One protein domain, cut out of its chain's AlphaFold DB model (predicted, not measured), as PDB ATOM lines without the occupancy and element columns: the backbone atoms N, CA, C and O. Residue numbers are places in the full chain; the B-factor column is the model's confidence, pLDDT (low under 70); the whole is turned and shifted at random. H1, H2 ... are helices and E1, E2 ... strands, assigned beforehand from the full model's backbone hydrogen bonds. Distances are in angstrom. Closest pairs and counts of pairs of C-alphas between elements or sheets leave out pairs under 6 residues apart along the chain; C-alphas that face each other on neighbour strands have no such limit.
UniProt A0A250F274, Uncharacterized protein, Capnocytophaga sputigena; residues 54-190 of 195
ATOM      1  N   THR A  54     -22.531  39.408   7.853       48.31
ATOM      2  CA  THR A  54     -23.570  40.387   7.517       48.31
ATOM      3  C   THR A  54     -24.740  40.339   8.513       48.31
ATOM      4  O   THR A  54     -25.364  41.378   8.727       48.31
ATOM      5  N   ILE A  55     -24.993  39.200   9.184       51.62
ATOM      6  CA  ILE A  55     -25.954  39.120  10.305       51.62
ATOM      7  C   ILE A  55     -25.379  39.919  11.473       51.62
ATOM      8  O   ILE A  55     -26.056  40.787  12.020       51.62
ATOM      9  N   ASP A  56     -24.098  39.713  11.767       51.28
ATOM     10  CA  ASP A  56     -23.378  40.377  12.850       51.28
ATOM     11  C   ASP A  56     -23.394  41.892  12.661       51.28
ATOM     12  O   ASP A  56     -23.862  42.632  13.524       51.28
ATOM     13  N   LYS A  57     -23.006  42.376  11.471       56.53
ATOM     14  CA  LYS A  57     -23.069  43.807  11.110       56.53
ATOM     15  C   LYS A  57     -24.466  44.409  11.216       56.53
ATOM     16  O   LYS A  57     -24.582  45.615  11.433       56.53
ATOM     17  N   TYR A  58     -25.512  43.619  10.995       59.75
ATOM     18  CA  TYR A  58     -26.885  44.080  11.153       59.75
ATOM     19  C   TYR A  58     -27.274  44.152  12.636       59.75
ATOM     20  O   TYR A  58     -27.820  45.168  13.069       59.75
ATOM     21  N   LEU A  59     -26.930  43.130  13.423       63.06
ATOM     22  CA  LEU A  59     -27.226  43.059  14.854       63.06
ATOM     23  C   LEU A  59     -26.428  44.088  15.678       63.06
ATOM     24  O   LEU A  59     -27.005  44.686  16.582       63.06
ATOM     25  N   TYR A  60     -25.189  44.429  15.300       66.81
ATOM     26  CA  TYR A  60     -24.400  45.513  15.924       66.81
ATOM     27  C   TYR A  60     -25.052  46.903  15.854       66.81
ATOM     28  O   TYR A  60     -24.642  47.826  16.557       66.81
ATOM     29  N   GLN A  61     -26.043  47.098  14.981       71.69
ATOM     30  CA  GLN A  61     -26.747  48.378  14.871       71.69
ATOM     31  C   GLN A  61     -27.846  48.533  15.928       71.69
ATOM     32  O   GLN A  61     -28.382  49.632  16.084       71.69
ATOM     33  N   PHE A  62     -28.188  47.457  16.640       78.75
ATOM     34  CA  PHE A  62     -29.123  47.484  17.754       78.75
ATOM     35  C   PHE A  62     -28.393  47.856  19.041       78.75
ATOM     36  O   PHE A  62     -27.322  47.336  19.348       78.75
ATOM     37  N   LYS A  63     -28.982  48.764  19.816       83.81
ATOM     38  CA  LYS A  63     -28.445  49.177  21.115       83.81
ATOM     39  C   LYS A  63     -29.219  48.498  22.226       83.81
ATOM     40  O   LYS A  63     -30.444  48.463  22.163       83.81
ATOM     41  N   LYS A  64     -28.521  47.995  23.245       87.19
ATOM     42  CA  LYS A  64     -29.171  47.424  24.430       87.19
ATOM     43  C   LYS A  64     -30.026  48.496  25.102       87.19
ATOM     44  O   LYS A  64     -29.568  49.629  25.262       87.19
ATOM     45  N   ILE A  65     -31.250  48.140  25.474       87.06
ATOM     46  CA  ILE A  65     -32.179  49.028  26.175       87.06
ATOM     47  C   ILE A  65     -32.596  48.420  27.512       87.06
ATOM     48  O   ILE A  65     -32.571  47.203  27.691       87.06
ATOM     49  N   SER A  66     -32.992  49.273  28.453       86.50
ATOM     50  CA  SER A  66     -33.740  48.835  29.629       86.50
ATOM     51  C   SER A  66     -35.197  48.595  29.244       86.50
ATOM     52  O   SER A  66     -35.791  49.409  28.538       86.50
ATOM     53  N   VAL A  67     -35.776  47.503  29.735       87.81
ATOM     54  CA  VAL A  67     -37.222  47.268  29.678       87.81
ATOM     55  C   VAL A  67     -37.856  47.944  30.893       87.81
ATOM     56  O   VAL A  67     -37.357  47.775  32.004       87.81
ATOM     57  N   ASP A  68     -38.943  48.692  30.703       88.25
ATOM     58  CA  ASP A  68     -39.601  49.425  31.795       88.25
ATOM     59  C   ASP A  68     -40.262  48.468  32.795       88.25
ATOM     60  O   ASP A  68     -40.273  48.706  34.003       88.25
ATOM     61  N   SER A  69     -40.836  47.375  32.289       88.50
ATOM     62  CA  SER A  69     -41.452  46.328  33.100       88.50
ATOM     63  C   SER A  69     -41.550  45.012  32.331       88.50
ATOM     64  O   SER A  69     -41.826  45.007  31.129       88.50
ATOM     65  N   ILE A  70     -41.369  43.902  33.047       86.56
ATOM     66  CA  ILE A  70     -41.610  42.545  32.557       86.56
ATOM     67  C   ILE A  70     -42.722  41.935  33.412       86.56
ATOM     68  O   ILE A  70     -42.652  41.955  34.641       86.56
ATOM     69  N   ILE A  71     -43.754  41.409  32.758       86.56
ATOM     70  CA  ILE A  71     -44.808  40.614  33.391       86.56
ATOM     71  C   ILE A  71     -44.567  39.166  32.956       86.56
ATOM     72  O   ILE A  71     -44.868  38.837  31.801       86.56
ATOM     73  N   PRO A  72     -43.998  38.327  33.837       76.88
ATOM     74  CA  PRO A  72     -43.575  36.990  33.462       76.88
ATOM     75  C   PRO A  72     -44.763  36.054  33.246       76.88
ATOM     76  O   PRO A  72     -45.869  36.282  33.761       76.88
ATOM     77  N   TRP A  73     -44.516  34.966  32.520       73.62
ATOM     78  CA  TRP A  73     -45.471  33.872  32.353       73.62
ATOM     79  C   TRP A  73     -46.064  33.386  33.695       73.62
ATOM     80  O   TRP A  73     -45.501  33.578  34.772       73.62
ATOM     81  N   ALA A  74     -47.266  32.805  33.641       66.12
ATOM     82  CA  ALA A  74     -48.086  32.396  34.790       66.12
ATOM     83  C   ALA A  74     -48.587  33.510  35.741       66.12
ATOM     84  O   ALA A  74     -49.421  33.222  36.603       66.12
ATOM     85  N   THR A  75     -48.181  34.775  35.575       69.38
ATOM     86  CA  THR A  75     -48.727  35.890  36.382       69.38
ATOM     87  C   THR A  75     -49.968  36.547  35.763       69.38
ATOM     88  O   THR A  75     -50.836  37.043  36.490       69.38
ATOM     89  N   ASP A  76     -50.127  36.491  34.433       66.31
ATOM     90  CA  ASP A  76     -51.349  36.933  33.750       66.31
ATOM     91  C   ASP A  76     -52.446  35.863  33.874       66.31
ATOM     92  O   ASP A  76     -52.488  34.886  33.126       66.31
ATOM     93  N   LYS A  77     -53.393  36.077  34.797       67.06
ATOM     94  CA  LYS A  77     -54.544  35.180  35.013       67.06
ATOM     95  C   LYS A  77     -55.420  34.986  33.768       67.06
ATOM     96  O   LYS A  77     -56.155  34.003  33.712       67.06
ATOM     97  N   LYS A  78     -55.392  35.909  32.797       68.19
ATOM     98  CA  LYS A  78     -56.145  35.780  31.537       68.19
ATOM     99  C   LYS A  78     -55.378  34.976  30.491       68.19
ATOM    100  O   LYS A  78     -56.009  34.296  29.693       68.19
ATOM    101  N   ASN A  79     -54.046  35.052  30.497       68.38
ATOM    102  CA  ASN A  79     -53.168  34.355  29.557       68.38
ATOM    103  C   ASN A  79     -51.965  33.765  30.309       68.38
ATOM    104  O   ASN A  79     -50.875  34.340  30.271       68.38
ATOM    105  N   PRO A  80     -52.123  32.608  30.974       65.81
ATOM    106  CA  PRO A  80     -51.076  32.037  31.828       65.81
ATOM    107  C   PRO A  80     -49.803  31.623  31.066       65.81
ATOM    108  O   PRO A  80     -48.804  31.274  31.687       65.81
ATOM    109  N   TYR A  81     -49.810  31.715  29.734       77.00
ATOM    110  CA  TYR A  81     -48.697  31.389  28.838       77.00
ATOM    111  C   TYR A  81     -48.111  32.613  28.123       77.00
ATOM    112  O   TYR A  81     -47.518  32.478  27.051       77.00
ATOM    113  N   SER A  82     -48.353  33.812  28.661       82.81
ATOM    114  CA  SER A  82     -47.864  35.053  28.066       82.81
ATOM    115  C   SER A  82     -46.749  35.699  28.871       82.81
ATOM    116  O   SER A  82     -46.900  35.886  30.074       82.81
ATOM    117  N   GLU A  83     -45.694  36.099  28.174       87.75
ATOM    118  CA  GLU A  83     -44.644  36.997  28.655       87.75
ATOM    119  C   GLU A  83     -44.954  38.397  28.100       87.75
ATOM    120  O   GLU A  83     -45.226  38.537  26.903       87.75
ATOM    121  N   THR A  84     -44.974  39.438  28.936       90.25
ATOM    122  CA  THR A  84     -45.237  40.816  28.472       90.25
ATOM    123  C   THR A  84     -44.087  41.748  28.812       90.25
ATOM    124  O   THR A  84     -43.648  41.800  29.954       90.25
ATOM    125  N   PHE A  85     -43.677  42.547  27.833       92.19
ATOM    126  CA  PHE A  85     -42.639  43.564  27.929       92.19
ATOM    127  C   PHE A  85     -43.250  44.949  27.725       92.19
ATOM    128  O   PHE A  85     -43.966  45.179  26.746       92.19
ATOM    129  N   ILE A  86     -42.959  45.875  28.634       92.81
ATOM    130  CA  ILE A  86     -43.286  47.298  28.491       92.81
ATOM    131  C   ILE A  86     -42.015  48.038  28.080       92.81
ATOM    132  O   ILE A  86     -41.024  48.013  28.808       92.81
ATOM    133  N   ILE A  87     -42.036  48.638  26.889       92.19
ATOM    134  CA  ILE A  87     -40.901  49.352  26.292       92.19
ATOM    135  C   ILE A  87     -41.410  50.673  25.712       92.19
ATOM    136  O   ILE A  87     -42.004  50.714  24.624       92.19
ATOM    137  N   GLY A  88     -41.200  51.763  26.444       89.94
ATOM    138  CA  GLY A  88     -41.778  53.065  26.139       89.94
ATOM    139  C   GLY A  88     -43.303  52.972  26.045       89.94
ATOM    140  O   GLY A  88     -43.980  52.541  26.972       89.94
ATOM    141  N   ASN A  89     -43.852  53.331  24.883       90.81
ATOM    142  CA  ASN A  89     -45.299  53.288  24.634       90.81
ATOM    143  C   ASN A  89     -45.790  51.942  24.067       90.81
ATOM    144  O   ASN A  89     -46.946  51.839  23.651       90.81
ATOM    145  N   ASN A  90     -44.922  50.931  23.982       93.25
ATOM    146  CA  ASN A  90     -45.262  49.627  23.428       93.25
ATOM    147  C   ASN A  90     -45.383  48.587  24.540       93.25
ATOM    148  O   ASN A  90     -44.420  48.289  25.244       93.25
ATOM    149  N   LYS A  91     -46.563  47.981  24.641       94.44
ATOM    150  CA  LYS A  91     -46.817  46.756  25.393       94.44
ATOM    151  C   LYS A  91     -46.731  45.579  24.431       94.44
ATOM    152  O   LYS A  91     -47.675  45.329  23.682       94.44
ATOM    153  N   ILE A  92     -45.605  44.881  24.435       94.00
ATOM    154  CA  ILE A  92     -45.362  43.723  23.574       94.00
ATOM    155  C   ILE A  92     -45.667  42.469  24.377       94.00
ATOM    156  O   ILE A  92     -45.089  42.264  25.440       94.00
ATOM    157  N   LYS A  93     -46.577  41.634  23.887       91.62
ATOM    158  CA  LYS A  93     -46.949  40.385  24.550       91.62
ATOM    159  C   LYS A  93     -46.650  39.207  23.637       91.62
ATOM    160  O   LYS A  93     -47.157  39.149  22.515       91.62
ATOM    161  N   PHE A  94     -45.887  38.252  24.152       89.44
ATOM    162  CA  PHE A  94     -45.623  36.981  23.500       89.44
ATOM    163  C   PHE A  94     -46.447  35.885  24.166       89.44
ATOM    164  O   PHE A  94     -46.219  35.569  25.328       89.44
ATOM    165  N   ILE A  95     -47.408  35.307  23.447       84.00
ATOM    166  CA  ILE A  95     -48.198  34.161  23.904       84.00
ATOM    167  C   ILE A  95     -47.714  32.935  23.138       84.00
ATOM    168  O   ILE A  95     -47.705  32.930  21.905       84.00
ATOM    169  N   GLN A  96     -47.297  31.897  23.851       78.25
ATOM    170  CA  GLN A  96     -46.793  30.671  23.235       78.25
ATOM    171  C   GLN A  96     -47.274  29.445  24.004       78.25
ATOM    172  O   GLN A  96     -47.326  29.461  25.231       78.25
ATOM    173  N   GLY A  97     -47.601  28.365  23.299       65.69
ATOM    174  CA  GLY A  97     -47.909  27.098  23.953       65.69
ATOM    175  C   GLY A  97     -46.660  26.516  24.617       65.69
ATOM    176  O   GLY A  97     -45.685  26.194  23.941       65.69
ATOM    177  N   LEU A  98     -46.679  26.343  25.940       61.41
ATOM    178  CA  LEU A  98     -45.698  25.500  26.621       61.41
ATOM    179  C   LEU A  98     -46.179  24.051  26.517       61.41
ATOM    180  O   LEU A  98     -47.218  23.689  27.066       61.41
ATOM    181  N   ARG A  99     -45.412  23.211  25.813       50.72
ATOM    182  CA  ARG A  99     -45.753  21.806  25.509       50.72
ATOM    183  C   ARG A  99     -46.013  20.935  26.753       50.72
ATOM    184  O   ARG A  99     -46.541  19.840  26.620       50.72
ATOM    185  N   ALA A 100     -45.650  21.417  27.943       46.03
ATOM    186  CA  ALA A 100     -45.859  20.744  29.221       46.03
ATOM    187  C   ALA A 100     -47.245  20.984  29.863       46.03
ATOM    188  O   ALA A 100     -47.516  20.382  30.897       46.03
ATOM    189  N   LEU A 101     -48.100  21.862  29.313       49.09
ATOM    190  CA  LEU A 101     -49.307  22.347  30.011       49.09
ATOM    191  C   LEU A 101     -50.629  22.204  29.226       49.09
ATOM    192  O   LEU A 101     -51.571  22.945  29.492       49.09
ATOM    193  N   ASP A 102     -50.732  21.261  28.280       50.19
ATOM    194  CA  ASP A 102     -51.988  20.945  27.564       50.19
ATOM    195  C   ASP A 102     -52.724  22.184  27.002       50.19
ATOM    196  O   ASP A 102     -53.955  22.300  27.045       50.19
ATOM    197  N   TYR A 103     -51.976  23.153  26.461       51.25
ATOM    198  CA  TYR A 103     -52.588  24.279  25.760       51.25
ATOM    199  C   TYR A 103     -53.233  23.771  24.460       51.25
ATOM    200  O   TYR A 103     -52.599  23.093  23.655       51.25
ATOM    201  N   LYS A 104     -54.522  24.081  24.261       52.44
ATOM    202  CA  LYS A 104     -55.351  23.528  23.168       52.44
ATOM    203  C   LYS A 104     -54.891  23.918  21.756       52.44
ATOM    204  O   LYS A 104     -55.377  23.336  20.792       52.44
ATOM    205  N   SER A 105     -53.990  24.889  21.633       57.25
ATOM    206  CA  SER A 105     -53.371  25.302  20.376       57.25
ATOM    207  C   SER A 105     -51.860  25.358  20.564       57.25
ATOM    208  O   SER A 105     -51.392  25.906  21.549       57.25
ATOM    209  N   ASN A 106     -51.075  24.820  19.633       58.78
ATOM    210  CA  ASN A 106     -49.615  25.003  19.659       58.78
ATOM    211  C   ASN A 106     -49.191  26.338  19.023       58.78
ATOM    212  O   ASN A 106     -48.000  26.611  18.897       58.78
ATOM    213  N   GLU A 107     -50.150  27.155  18.585       68.31
ATOM    214  CA  GLU A 107     -49.866  28.337  17.785       68.31
ATOM    215  C   GLU A 107     -49.399  29.498  18.657       68.31
ATOM    216  O   GLU A 107     -50.010  29.857  19.669       68.31
ATOM    217  N   ARG A 108     -48.294  30.109  18.235       80.38
ATOM    218  CA  ARG A 108     -47.783  31.331  18.847       80.38
ATOM    219  C   ARG A 108     -48.630  32.520  18.415       80.38
ATOM    220  O   ARG A 108     -48.967  32.663  17.240       80.38
ATOM    221  N   HIS A 109     -48.924  33.402  19.359       85.75
ATOM    222  CA  HIS A 109     -49.695  34.612  19.118       85.75
ATOM    223  C   HIS A 109     -49.038  35.805  19.792       85.75
ATOM    224  O   HIS A 109     -48.845  35.804  21.005       85.75
ATOM    225  N   TYR A 110     -48.734  36.844  19.019       89.50
ATOM    226  CA  TYR A 110     -48.041  38.028  19.518       89.50
ATOM    227  C   TYR A 110     -48.899  39.271  19.354       89.50
ATOM    228  O   TYR A 110     -49.649  39.391  18.380       89.50
ATOM    229  N   THR A 111     -48.770  40.206  20.292       90.31
ATOM    230  CA  THR A 111     -49.461  41.492  20.213       90.31
ATOM    231  C   THR A 111     -48.551  42.666  20.549       90.31
ATOM    232  O   THR A 111     -47.593  42.537  21.313       90.31
ATOM    233  N   ILE A 112     -48.879  43.826  19.979       93.00
ATOM    234  CA  ILE A 112     -48.357  45.136  20.377       93.00
ATOM    235  C   ILE A 112     -49.558  45.991  20.756       93.00
ATOM    236  O   ILE A 112     -50.461  46.180  19.941       93.00
ATOM    237  N   ASN A 113     -49.583  46.501  21.987       92.19
ATOM    238  CA  ASN A 113     -50.704  47.277  22.522       92.19
ATOM    239  C   ASN A 113     -52.044  46.550  22.327       92.19
ATOM    240  O   ASN A 113     -53.032  47.138  21.902       92.19
ATOM    241  N   ASP A 114     -52.033  45.240  22.597       88.50
ATOM    242  CA  ASP A 114     -53.167  44.322  22.465       88.50
ATOM    243  C   ASP A 114     -53.682  44.099  21.019       88.50
ATOM    244  O   ASP A 114     -54.610  43.317  20.819       88.50
ATOM    245  N   ASN A 115     -53.029  44.668  19.996       89.19
ATOM    246  CA  ASN A 115     -53.280  44.351  18.586       89.19
ATOM    247  C   ASN A 115     -52.400  43.189  18.117       89.19
ATOM    248  O   ASN A 115     -51.180  43.229  18.287       89.19
ATOM    249  N   THR A 116     -52.999  42.185  17.480       89.25
ATOM    250  CA  THR A 116     -52.277  41.044  16.902       89.25
ATOM    251  C   THR A 116     -51.300  41.476  15.810       89.25
ATOM    252  O   THR A 116     -51.648  42.269  14.937       89.25
ATOM    253  N   ILE A 117     -50.094  40.907  15.837       86.00
ATOM    254  CA  ILE A 117     -49.063  41.117  14.812       86.00
ATOM    255  C   ILE A 117     -48.856  39.870  13.951       86.00
ATOM    256  O   ILE A 117     -49.066  38.744  14.402       86.00
ATOM    257  N   LYS A 118     -48.416  40.062  12.701       86.81
ATOM    258  CA  LYS A 118     -48.040  38.956  11.805       86.81
ATOM    259  C   LYS A 118     -46.737  38.322  12.294       86.81
ATOM    260  O   LYS A 118     -45.803  39.036  12.640       86.81
ATOM    261  N   ILE A 119     -46.641  36.997  12.242       82.19
ATOM    262  CA  ILE A 119     -45.388  36.269  12.472       82.19
ATOM    263  C   ILE A 119     -44.804  35.867  11.114       82.19
ATOM    264  O   ILE A 119     -45.492  35.274  10.283       82.19
ATOM    265  N   SER A 120     -43.541  36.211  10.870       78.69
ATOM    266  CA  SER A 120     -42.786  35.823   9.679       78.69
ATOM    267  C   SER A 120     -41.562  35.020  10.103       78.69
ATOM    268  O   SER A 120     -40.717  35.510  10.845       78.69
ATOM    269  N   ARG A 121     -41.480  33.765   9.663       76.75
ATOM    270  CA  ARG A 121     -40.406  32.845  10.055       76.75
ATOM    271  C   ARG A 121     -39.335  32.806   8.985       76.75
ATOM    272  O   ARG A 121     -39.622  32.548   7.817       76.75
ATOM    273  N   ILE A 122     -38.104  33.038   9.406       67.00
ATOM    274  CA  ILE A 122     -36.920  33.087   8.563       67.00
ATOM    275  C   ILE A 122     -36.005  31.952   9.005       67.00
ATOM    276  O   ILE A 122     -35.449  31.965  10.104       67.00
ATOM    277  N   LEU A 123     -35.821  30.970   8.128       61.62
ATOM    278  CA  LEU A 123     -34.844  29.911   8.330       61.62
ATOM    279  C   LEU A 123     -33.569  30.257   7.555       61.62
ATOM    280  O   LEU A 123     -33.593  30.359   6.329       61.62
ATOM    281  N   ILE A 124     -32.464  30.447   8.277       57.16
ATOM    282  CA  ILE A 124     -31.130  30.688   7.703       57.16
ATOM    283  C   ILE A 124     -30.295  29.410   7.859       57.16
ATOM    284  O   ILE A 124     -29.179  29.428   8.360       57.16
ATOM    285  N   ASP A 125     -30.885  28.270   7.502       53.94
ATOM    286  CA  ASP A 125     -30.206  26.977   7.429       53.94
ATOM    287  C   ASP A 125     -31.067  25.980   6.630       53.94
ATOM    288  O   ASP A 125     -32.241  26.213   6.355       53.94
ATOM    289  N   SER A 126     -30.489  24.841   6.274       56.34
ATOM    290  CA  SER A 126     -31.168  23.673   5.706       56.34
ATOM    291  C   SER A 126     -31.823  22.770   6.763       56.34
ATOM    292  O   SER A 126     -32.344  21.703   6.436       56.34
ATOM    293  N   LEU A 127     -31.795  23.172   8.037       59.72
ATOM    294  CA  LEU A 127     -32.296  22.361   9.140       59.72
ATOM    295  C   LEU A 127     -33.821  22.180   9.071       59.72
ATOM    296  O   LEU A 127     -34.553  23.164   8.955       59.72
ATOM    297  N   PRO A 128     -34.337  20.950   9.238       62.91
ATOM    298  CA  PRO A 128     -35.763  20.741   9.432       62.91
ATOM    299  C   PRO A 128     -36.165  21.282  10.811       62.91
ATOM    300  O   PRO A 128     -35.929  20.644  11.839       62.91
ATOM    301  N   VAL A 129     -36.758  22.477  10.835       68.19
ATOM    302  CA  VAL A 129     -37.185  23.157  12.064       68.19
ATOM    303  C   VAL A 129     -38.689  23.376  12.048       68.19
ATOM    304  O   VAL A 129     -39.236  24.027  11.161       68.19
ATOM    305  N   ASP A 130     -39.344  22.869  13.087       73.12
ATOM    306  CA  ASP A 130     -40.730  23.182  13.404       73.12
ATOM    307  C   ASP A 130     -40.749  24.268  14.487       73.12
ATOM    308  O   ASP A 130     -40.547  23.986  15.671       73.12
ATOM    309  N   PHE A 131     -40.933  25.525  14.070       73.38
ATOM    310  CA  PHE A 131     -40.934  26.675  14.978       73.38
ATOM    311  C   PHE A 131     -42.030  26.555  16.044       73.38
ATOM    312  O   PHE A 131     -41.796  26.940  17.184       73.38
ATOM    313  N   ASP A 132     -43.182  25.957  15.737       73.25
ATOM    314  CA  ASP A 132     -44.278  25.805  16.705       73.25
ATOM    315  C   ASP A 132     -43.939  24.824  17.838       73.25
ATOM    316  O   ASP A 132     -44.574  24.836  18.889       73.25
ATOM    317  N   LYS A 133     -42.897  23.997  17.671       72.19
ATOM    318  CA  LYS A 133     -42.415  23.071  18.711       72.19
ATOM    319  C   LYS A 133     -41.283  23.620  19.570       72.19
ATOM    320  O   LYS A 133     -40.875  22.943  20.513       72.19
ATOM    321  N   ILE A 134     -40.770  24.805  19.258       73.62
ATOM    322  CA  ILE A 134     -39.749  25.461  20.075       73.62
ATOM    323  C   ILE A 134     -40.478  26.276  21.149       73.62
ATOM    324  O   ILE A 134     -41.317  27.112  20.823       73.62
ATOM    325  N   ALA A 135     -40.178  26.051  22.424       75.06
ATOM    326  CA  ALA A 135     -40.563  26.985  23.479       75.06
ATOM    327  C   ALA A 135     -39.477  28.060  23.604       75.06
ATOM    328  O   ALA A 135     -38.315  27.807  23.285       75.06
ATOM    329  N   ILE A 136     -39.842  29.264  24.031       77.31
ATOM    330  CA  ILE A 136     -38.899  30.380  24.158       77.31
ATOM    331  C   ILE A 136     -38.771  30.739  25.629       77.31
ATOM    332  O   ILE A 136     -39.771  31.102  26.247       77.31
ATOM    333  N   ASP A 137     -37.559  30.648  26.164       74.44
ATOM    334  CA  ASP A 137     -37.242  31.264  27.447       74.44
ATOM    335  C   ASP A 137     -36.666  32.652  27.204       74.44
ATOM    336  O   ASP A 137     -35.654  32.803  26.506       74.44
ATOM    337  N   TYR A 138     -37.328  33.651  27.772       75.38
ATOM    338  CA  TYR A 138     -36.858  35.031  27.760       75.38
ATOM    339  C   TYR A 138     -35.970  35.322  28.986       75.38
ATOM    340  O   TYR A 138     -35.209  36.285  28.963       75.38
ATOM    341  N   GLY A 139     -35.999  34.460  30.015       63.97
ATOM    342  CA  GLY A 139     -35.229  34.582  31.251       63.97
ATOM    343  C   GLY A 139     -35.648  35.757  32.144       63.97
ATOM    344  O   GLY A 139     -36.344  36.680  31.730       63.97
ATOM    345  N   GLU A 140     -35.165  35.761  33.391       63.91
ATOM    346  CA  GLU A 140     -35.401  36.867  34.341       63.91
ATOM    347  C   GLU A 140     -34.730  38.186  33.908       63.91
ATOM    348  O   GLU A 140     -35.132  39.265  34.334       63.91
ATOM    349  N   ASN A 141     -33.718  38.102  33.037       64.50
ATOM    350  CA  ASN A 141     -32.945  39.231  32.521       64.50
ATOM    351  C   ASN A 141     -33.000  39.263  30.990       64.50
ATOM    352  O   ASN A 141     -31.964  39.156  30.332       64.50
ATOM    353  N   ALA A 142     -34.208  39.365  30.434       70.12
ATOM    354  CA  ALA A 142     -34.415  39.405  28.991       70.12
ATOM    355  C   ALA A 142     -33.496  40.431  28.314       70.12
ATOM    356  O   ALA A 142     -33.488  41.621  28.648       70.12
ATOM    357  N   GLU A 143     -32.710  39.964  27.347       80.75
ATOM    358  CA  GLU A 143     -31.829  40.836  26.591       80.75
ATOM    359  C   GLU A 143     -32.587  41.466  25.430       80.75
ATOM    360  O   GLU A 143     -32.860  40.829  24.407       80.75
ATOM    361  N   VAL A 144     -32.920  42.743  25.614       86.50
ATOM    362  CA  VAL A 144     -33.673  43.522  24.639       86.50
ATOM    363  C   VAL A 144     -32.804  44.629  24.062       86.50
ATOM    364  O   VAL A 144     -32.130  45.374  24.778       86.50
ATOM    365  N   TYR A 145     -32.840  44.748  22.739       85.31
ATOM    366  CA  TYR A 145     -32.104  45.759  21.999       85.31
ATOM    367  C   TYR A 145     -33.041  46.494  21.042       85.31
ATOM    368  O   TYR A 145     -34.030  45.935  20.575       85.31
ATOM    369  N   GLN A 146     -32.733  47.744  20.710       83.94
ATOM    370  CA  GLN A 146     -33.566  48.555  19.830       83.94
ATOM    371  C   GLN A 146     -32.742  49.284  18.775       83.94
ATOM    372  O   GLN A 146     -31.636  49.772  19.031       83.94
ATOM    373  N   LYS A 147     -33.332  49.389  17.585       81.56
ATOM    374  CA  LYS A 147     -32.913  50.288  16.515       81.56
ATOM    375  C   LYS A 147     -34.162  50.850  15.843       81.56
ATOM    376  O   LYS A 147     -34.928  50.100  15.243       81.56
ATOM    377  N   ASP A 148     -34.360  52.161  15.924       85.56
ATOM    378  CA  ASP A 148     -35.539  52.833  15.372       85.56
ATOM    379  C   ASP A 148     -36.850  52.182  15.881       85.56
ATOM    380  O   ASP A 148     -37.082  52.104  17.090       85.56
ATOM    381  N   ASN A 149     -37.700  51.695  14.972       83.00
ATOM    382  CA  ASN A 149     -38.956  50.987  15.248       83.00
ATOM    383  C   ASN A 149     -38.793  49.472  15.483       83.00
ATOM    384  O   ASN A 149     -39.798  48.795  15.718       83.00
ATOM    385  N   LEU A 150     -37.571  48.943  15.388       85.06
ATOM    386  CA  LEU A 150     -37.270  47.521  15.517       85.06
ATOM    387  C   LEU A 150     -36.784  47.199  16.928       85.06
ATOM    388  O   LEU A 150     -35.814  47.791  17.407       85.06
ATOM    389  N   ILE A 151     -37.423  46.222  17.561       88.06
ATOM    390  CA  ILE A 151     -37.059  45.724  18.888       88.06
ATOM    391  C   ILE A 151     -36.633  44.266  18.755       88.06
ATOM    392  O   ILE A 151     -37.389  43.423  18.282       88.06
ATOM    393  N   LEU A 152     -35.403  43.991  19.153       87.50
ATOM    394  CA  LEU A 152     -34.745  42.699  19.095       87.50
ATOM    395  C   LEU A 152     -34.814  42.031  20.470       87.50
ATOM    396  O   LEU A 152     -34.321  42.591  21.447       87.50
ATOM    397  N   PHE A 153     -35.363  40.821  20.511       86.88
ATOM    398  CA  PHE A 153     -35.337  39.923  21.660       86.88
ATOM    399  C   PHE A 153     -34.397  38.761  21.351       86.88
ATOM    400  O   PHE A 153     -34.564  38.058  20.344       86.88
ATOM    401  N   VAL A 154     -33.392  38.579  22.205       77.19
ATOM    402  CA  VAL A 154     -32.455  37.458  22.118       77.19
ATOM    403  C   VAL A 154     -32.854  36.425  23.157       77.19
ATOM    404  O   VAL A 154     -32.753  36.678  24.354       77.19
ATOM    405  N   ASN A 155     -33.282  35.254  22.689       76.38
ATOM    406  CA  ASN A 155     -33.874  34.247  23.560       76.38
ATOM    407  C   ASN A 155     -33.188  32.888  23.436       76.38
ATOM    408  O   ASN A 155     -32.538  32.565  22.429       76.38
ATOM    409  N   GLN A 156     -33.379  32.058  24.459       70.50
ATOM    410  CA  GLN A 156     -32.908  30.680  24.449       70.50
ATOM    411  C   GLN A 156     -34.042  29.742  24.012       70.50
ATOM    412  O   GLN A 156     -35.119  29.749  24.614       70.50
ATOM    413  N   PRO A 157     -33.842  28.930  22.956       71.00
ATOM    414  CA  PRO A 157     -34.825  27.927  22.581       71.00
ATOM    415  C   PRO A 157     -34.849  26.802  23.627       71.00
ATOM    416  O   PRO A 157     -33.835  26.152  23.880       71.00
ATOM    417  N   MET A 158     -36.023  26.534  24.194       67.06
ATOM    418  CA  MET A 158     -36.305  25.399  25.073       67.06
ATOM    419  C   MET A 158     -37.055  24.291  24.326       67.06
ATOM    420  O   MET A 158     -37.810  24.540  23.384       67.06
ATOM    421  N   GLY A 159     -36.889  23.042  24.773       56.50
ATOM    422  CA  GLY A 159     -37.651  21.896  24.252       56.50
ATOM    423  C   GLY A 159     -37.261  21.440  22.838       56.50
ATOM    424  O   GLY A 159     -37.935  20.580  22.269       56.50
ATOM    425  N   TRP A 160     -36.178  21.983  22.274       58.31
ATOM    426  CA  TRP A 160     -35.592  21.534  21.014       58.31
ATOM    427  C   TRP A 160     -34.393  20.620  21.287       58.31
ATOM    428  O   TRP A 160     -33.436  21.028  21.936       58.31
ATOM    429  N   ASN A 161     -34.438  19.391  20.762       52.03
ATOM    430  CA  ASN A 161     -33.380  18.380  20.923       52.03
ATOM    431  C   ASN A 161     -32.155  18.618  20.016       52.03
ATOM    432  O   ASN A 161     -31.253  17.781  19.973       52.03
ATOM    433  N   GLY A 162     -32.131  19.719  19.254       53.81
ATOM    434  CA  GLY A 162     -30.913  20.181  18.591       53.81
ATOM    435  C   GLY A 162     -29.867  20.605  19.622       53.81
ATOM    436  O   GLY A 162     -30.153  20.660  20.815       53.81
ATOM    437  N   LEU A 163     -28.648  20.917  19.179       54.81
ATOM    438  CA  LEU A 163     -27.619  21.505  20.041       54.81
ATOM    439  C   LEU A 163     -28.135  22.859  20.569       54.81
ATOM    440  O   LEU A 163     -27.885  23.900  19.968       54.81
ATOM    441  N   SER A 164     -28.886  22.857  21.671       51.75
ATOM    442  CA  SER A 164     -29.499  24.030  22.316       51.75
ATOM    443  C   SER A 164     -28.458  25.091  22.690       51.75
ATOM    444  O   SER A 164     -28.738  26.288  22.710       51.75
ATOM    445  N   ASN A 165     -27.210  24.663  22.865       54.78
ATOM    446  CA  ASN A 165     -26.057  25.525  23.112       54.78
ATOM    447  C   ASN A 165     -25.458  26.141  21.836       54.78
ATOM    448  O   ASN A 165     -24.633  27.046  21.926       54.78
ATOM    449  N   SER A 166     -25.871  25.678  20.658       62.69
ATOM    450  CA  SER A 166     -25.354  26.110  19.358       62.69
ATOM    451  C   SER A 166     -26.352  26.913  18.546       62.69
ATOM    452  O   SER A 166     -25.976  27.343  17.472       62.69
ATOM    453  N   TYR A 167     -27.584  27.146  19.008       69.19
ATOM    454  CA  TYR A 167     -28.538  28.009  18.305       69.19
ATOM    455  C   TYR A 167     -29.240  28.971  19.260       69.19
ATOM    456  O   TYR A 167     -29.384  28.718  20.458       69.19
ATOM    457  N   ARG A 168     -29.689  30.098  18.717       71.50
ATOM    458  CA  ARG A 168     -30.585  31.052  19.365       71.50
ATOM    459  C   ARG A 168     -31.780  31.283  18.472       71.50
ATOM    460  O   ARG A 168     -31.644  31.341  17.250       71.50
ATOM    461  N   LEU A 169     -32.936  31.425  19.103       78.62
ATOM    462  CA  LEU A 169     -34.104  31.959  18.435       78.62
ATOM    463  C   LEU A 169     -34.123  33.461  18.700       78.62
ATOM    464  O   LEU A 169     -34.224  33.902  19.843       78.62
ATOM    465  N   ILE A 170     -34.001  34.230  17.632       78.31
ATOM    466  CA  ILE A 170     -34.067  35.680  17.649       78.31
ATOM    467  C   ILE A 170     -35.454  36.112  17.186       78.31
ATOM    468  O   ILE A 170     -35.984  35.566  16.215       78.31
ATOM    469  N   GLN A 171     -36.021  37.113  17.854       85.69
ATOM    470  CA  GLN A 171     -37.258  37.762  17.432       85.69
ATOM    471  C   GLN A 171     -37.017  39.253  17.215       85.69
ATOM    472  O   GLN A 171     -36.527  39.941  18.107       85.69
ATOM    473  N   ILE A 172     -37.370  39.761  16.037       86.06
ATOM    474  CA  ILE A 172     -37.318  41.194  15.726       86.06
ATOM    475  C   ILE A 172     -38.746  41.681  15.520       86.06
ATOM    476  O   ILE A 172     -39.401  41.322  14.543       86.06
ATOM    477  N   VAL A 173     -39.224  42.510  16.438       89.69
ATOM    478  CA  VAL A 173     -40.546  43.126  16.397       89.69
ATOM    479  C   VAL A 173     -40.449  44.480  15.710       89.69
ATOM    480  O   VAL A 173     -39.816  45.403  16.221       89.69
ATOM    481  N   ASP A 174     -41.104  44.614  14.562       85.88
ATOM    482  CA  ASP A 174     -41.336  45.894  13.903       85.88
ATOM    483  C   ASP A 174     -42.634  46.515  14.434       85.88
ATOM    484  O   ASP A 174     -43.745  46.122  14.061       85.88
ATOM    485  N   THR A 175     -42.475  47.521  15.291       86.62
ATOM    486  CA  THR A 175     -43.586  48.234  15.944       86.62
ATOM    487  C   THR A 175     -44.404  49.107  14.992       86.62
ATOM    488  O   THR A 175     -45.545  49.447  15.295       86.62
ATOM    489  N   LYS A 176     -43.855  49.454  13.824       85.44
ATOM    490  CA  LYS A 176     -44.539  50.252  12.802       85.44
ATOM    491  C   LYS A 176     -45.352  49.371  11.860       85.44
ATOM    492  O   LYS A 176     -46.480  49.724  11.523       85.44
ATOM    493  N   SER A 177     -44.782  48.245  11.436       81.19
ATOM    494  CA  SER A 177     -45.408  47.343  10.460       81.19
ATOM    495  C   SER A 177     -46.264  46.252  11.108       81.19
ATOM    496  O   SER A 177     -46.948  45.533  10.385       81.19
ATOM    497  N   TYR A 178     -46.244  46.120  12.442       82.81
ATOM    498  CA  TYR A 178     -46.969  45.075  13.179       82.81
ATOM    499  C   TYR A 178     -46.582  43.668  12.685       82.81
ATOM    500  O   TYR A 178     -47.430  42.816  12.403       82.81
ATOM    501  N   VAL A 179     -45.269  43.427  12.577       82.56
ATOM    502  CA  VAL A 179     -44.684  42.136  12.181       82.56
ATOM    503  C   VAL A 179     -43.597  41.730  13.176       82.56
ATOM    504  O   VAL A 179     -42.742  42.538  13.524       82.56
ATOM    505  N   CYS A 180     -43.609  40.471  13.605       86.81
ATOM    506  CA  CYS A 180     -42.505  39.824  14.303       86.81
ATOM    507  C   CYS A 180     -41.788  38.874  13.342       86.81
ATOM    508  O   CYS A 180     -42.411  37.973  12.772       86.81
ATOM    509  N   TYR A 181     -40.487  39.073  13.170       82.12
ATOM    510  CA  TYR A 181     -39.622  38.175  12.418       82.12
ATOM    511  C   TYR A 181     -38.948  37.203  13.379       82.12
ATOM    512  O   TYR A 181     -38.210  37.635  14.262       82.12
ATOM    513  N   GLU A 182     -39.174  35.907  13.200       81.31
ATOM    514  CA  GLU A 182     -38.523  34.857  13.984       81.31
ATOM    515  C   GLU A 182     -37.406  34.226  13.174       81.31
ATOM    516  O   GLU A 182     -37.622  33.812  12.034       81.31
ATOM    517  N   CYS A 183     -36.226  34.102  13.768       75.00
ATOM    518  CA  CYS A 183     -35.084  33.496  13.110       75.00
ATOM    519  C   CYS A 183     -34.341  32.551  14.046       75.00
ATOM    520  O   CYS A 183     -34.046  32.914  15.181       75.00
ATOM    521  N   LEU A 184     -34.021  31.348  13.570       73.81
ATOM    522  CA  LEU A 184     -33.124  30.437  14.272       73.81
ATOM    523  C   LEU A 184     -31.717  30.594  13.689       73.81
ATOM    524  O   LEU A 184     -31.517  30.371  12.496       73.81
ATOM    525  N   ILE A 185     -30.758  30.987  14.523       69.38
ATOM    526  CA  ILE A 185     -29.385  31.308  14.109       69.38
ATOM    527  C   ILE A 185     -28.406  30.519  14.966       69.38
ATOM    528  O   ILE A 185     -28.623  30.358  16.165       69.38
ATOM    529  N   ASN A 186     -27.316  30.037  14.373       66.06
ATOM    530  CA  ASN A 186     -26.264  29.356  15.115       66.06
ATOM    531  C   ASN A 186     -25.510  30.333  16.051       66.06
ATOM    532  O   ASN A 186     -25.057  31.389  15.623       66.06
ATOM    533  N   TYR A 187     -25.349  29.977  17.327       56.09
ATOM    534  CA  TYR A 187     -24.737  30.781  18.390       56.09
ATOM    535  C   TYR A 187     -23.259  31.110  18.147       56.09
ATOM    536  O   TYR A 187     -22.797  32.162  18.582       56.09
ATOM    537  N   SER A 188     -22.528  30.269  17.407       54.62
ATOM    538  CA  SER A 188     -21.150  30.587  16.989       54.62
ATOM    539  C   SER A 188     -21.066  31.845  16.116       54.62
ATOM    540  O   SER A 188     -20.041  32.516  16.126       54.62
ATOM    541  N   ASN A 189     -22.166  32.219  15.456       51.41
ATOM    542  CA  ASN A 189     -22.281  33.473  14.718       51.41
ATOM    543  C   ASN A 189     -22.692  34.654  15.620       51.41
ATOM    544  O   ASN A 189     -22.528  35.792  15.234       51.41
ATOM    545  N   ILE A 190     -23.211  34.429  16.833       47.84
ATOM    546  CA  ILE A 190     -23.703  35.504  17.723       47.84
ATOM    547  C   ILE A 190     -22.617  36.010  18.681       47.84
ATOM    548  O   ILE A 190     -22.693  37.139  19.158       47.84
TER     549      ILE A 190
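Overview. This is residues 54 to 190 of the 195 residues of an uncharacterized protein of Capnocytophaga sputigena (UniProt A0A250F274). Two sheets stand partly face to face as a sandwich, their strands crossed at 49 degrees: a large, strongly twisted sheet of E5 to E10 and a smaller, flatter sheet of E1 to E4. They come closest where E4 nears E5 and E10, and the short helix H1 lies at the other end of the domain from the smaller sheet. The 137 printed residues run H1, then E1 to E10; the class is mostly strand, though under half of the residues are in named elements. The smaller sheet has the order E1 E2 E3 E4, all antiparallel; the large one is branched and mixed. The whole is compact, with a radius of gyration of the C-alphas of 14.4 A and spans of 40 by 34 by 26 A.

Arrangement. Look first at E8, residues 150 to 158: E7, residues 143 to 147, and E6, residues 135 to 137, lie on one side of it, and E9, residues 167 to 174, on the other side. The pairing is staggered: E7 pairs with residues 150 to 154 (N 152 and O 145, 2.8 A), E6 with 156 to 158 (N 158 and O 135, 2.8 A). Across E8 and E9, find N 153 and O 171 at 2.8 A. E10, residues 179 to 186, is the antiparallel neighbour of E9, with N 170 and O 183 at 2.8 A. E5, residues 118 to 123, runs parallel to E10 at 20 degrees, with N 120 and O 180 at 2.8 A. In the other sheet, E1, residues 69 to 71, E2, residues 82 to 87, E3, residues 90 to 95, and E4, residues 109 to 112, form a meander, each strand the antiparallel neighbour of the one before, as do E7 E8 E9 E10. Check N 71 and O 84, 2.8 A; N 85 and O 92, 2.8 A; N 93 and O 111, 2.9 A. The closest C-alphas of E4 and E5 are those of Tyr 110 and Ile 119, 7.7 A apart. H1, residues 54 to 59, only just is on the branched sheet, with 5 pairs of C-alphas within 10 A, and only grazes it; both its O i to N i+4 pairs are within hydrogen-bond range.

Along the chain. Find C-alpha 150 at (-37.270, 47.521, 15.517); from there E8 runs 24.1 A to C-alpha 158 at (-36.305, 25.399, 25.073). E10 spans 22.6 A, E9 22.4 A, E5 16.4 A, E2 16.0 A and E3 15.7 A. H1 begins at C-alpha 54, (-23.570, 40.387, 7.517).

Size, cuts and confidence. The C-alphas farthest apart, of Thr 54 and Lys 77, are 41.7 A apart. The printed part has no cut; the links E3 to E4 and E5 to E6 are long. Mean pLDDT of the printed part is 74.1, and 52 residues are under 70, among them 97 to 107 and 158 to 167.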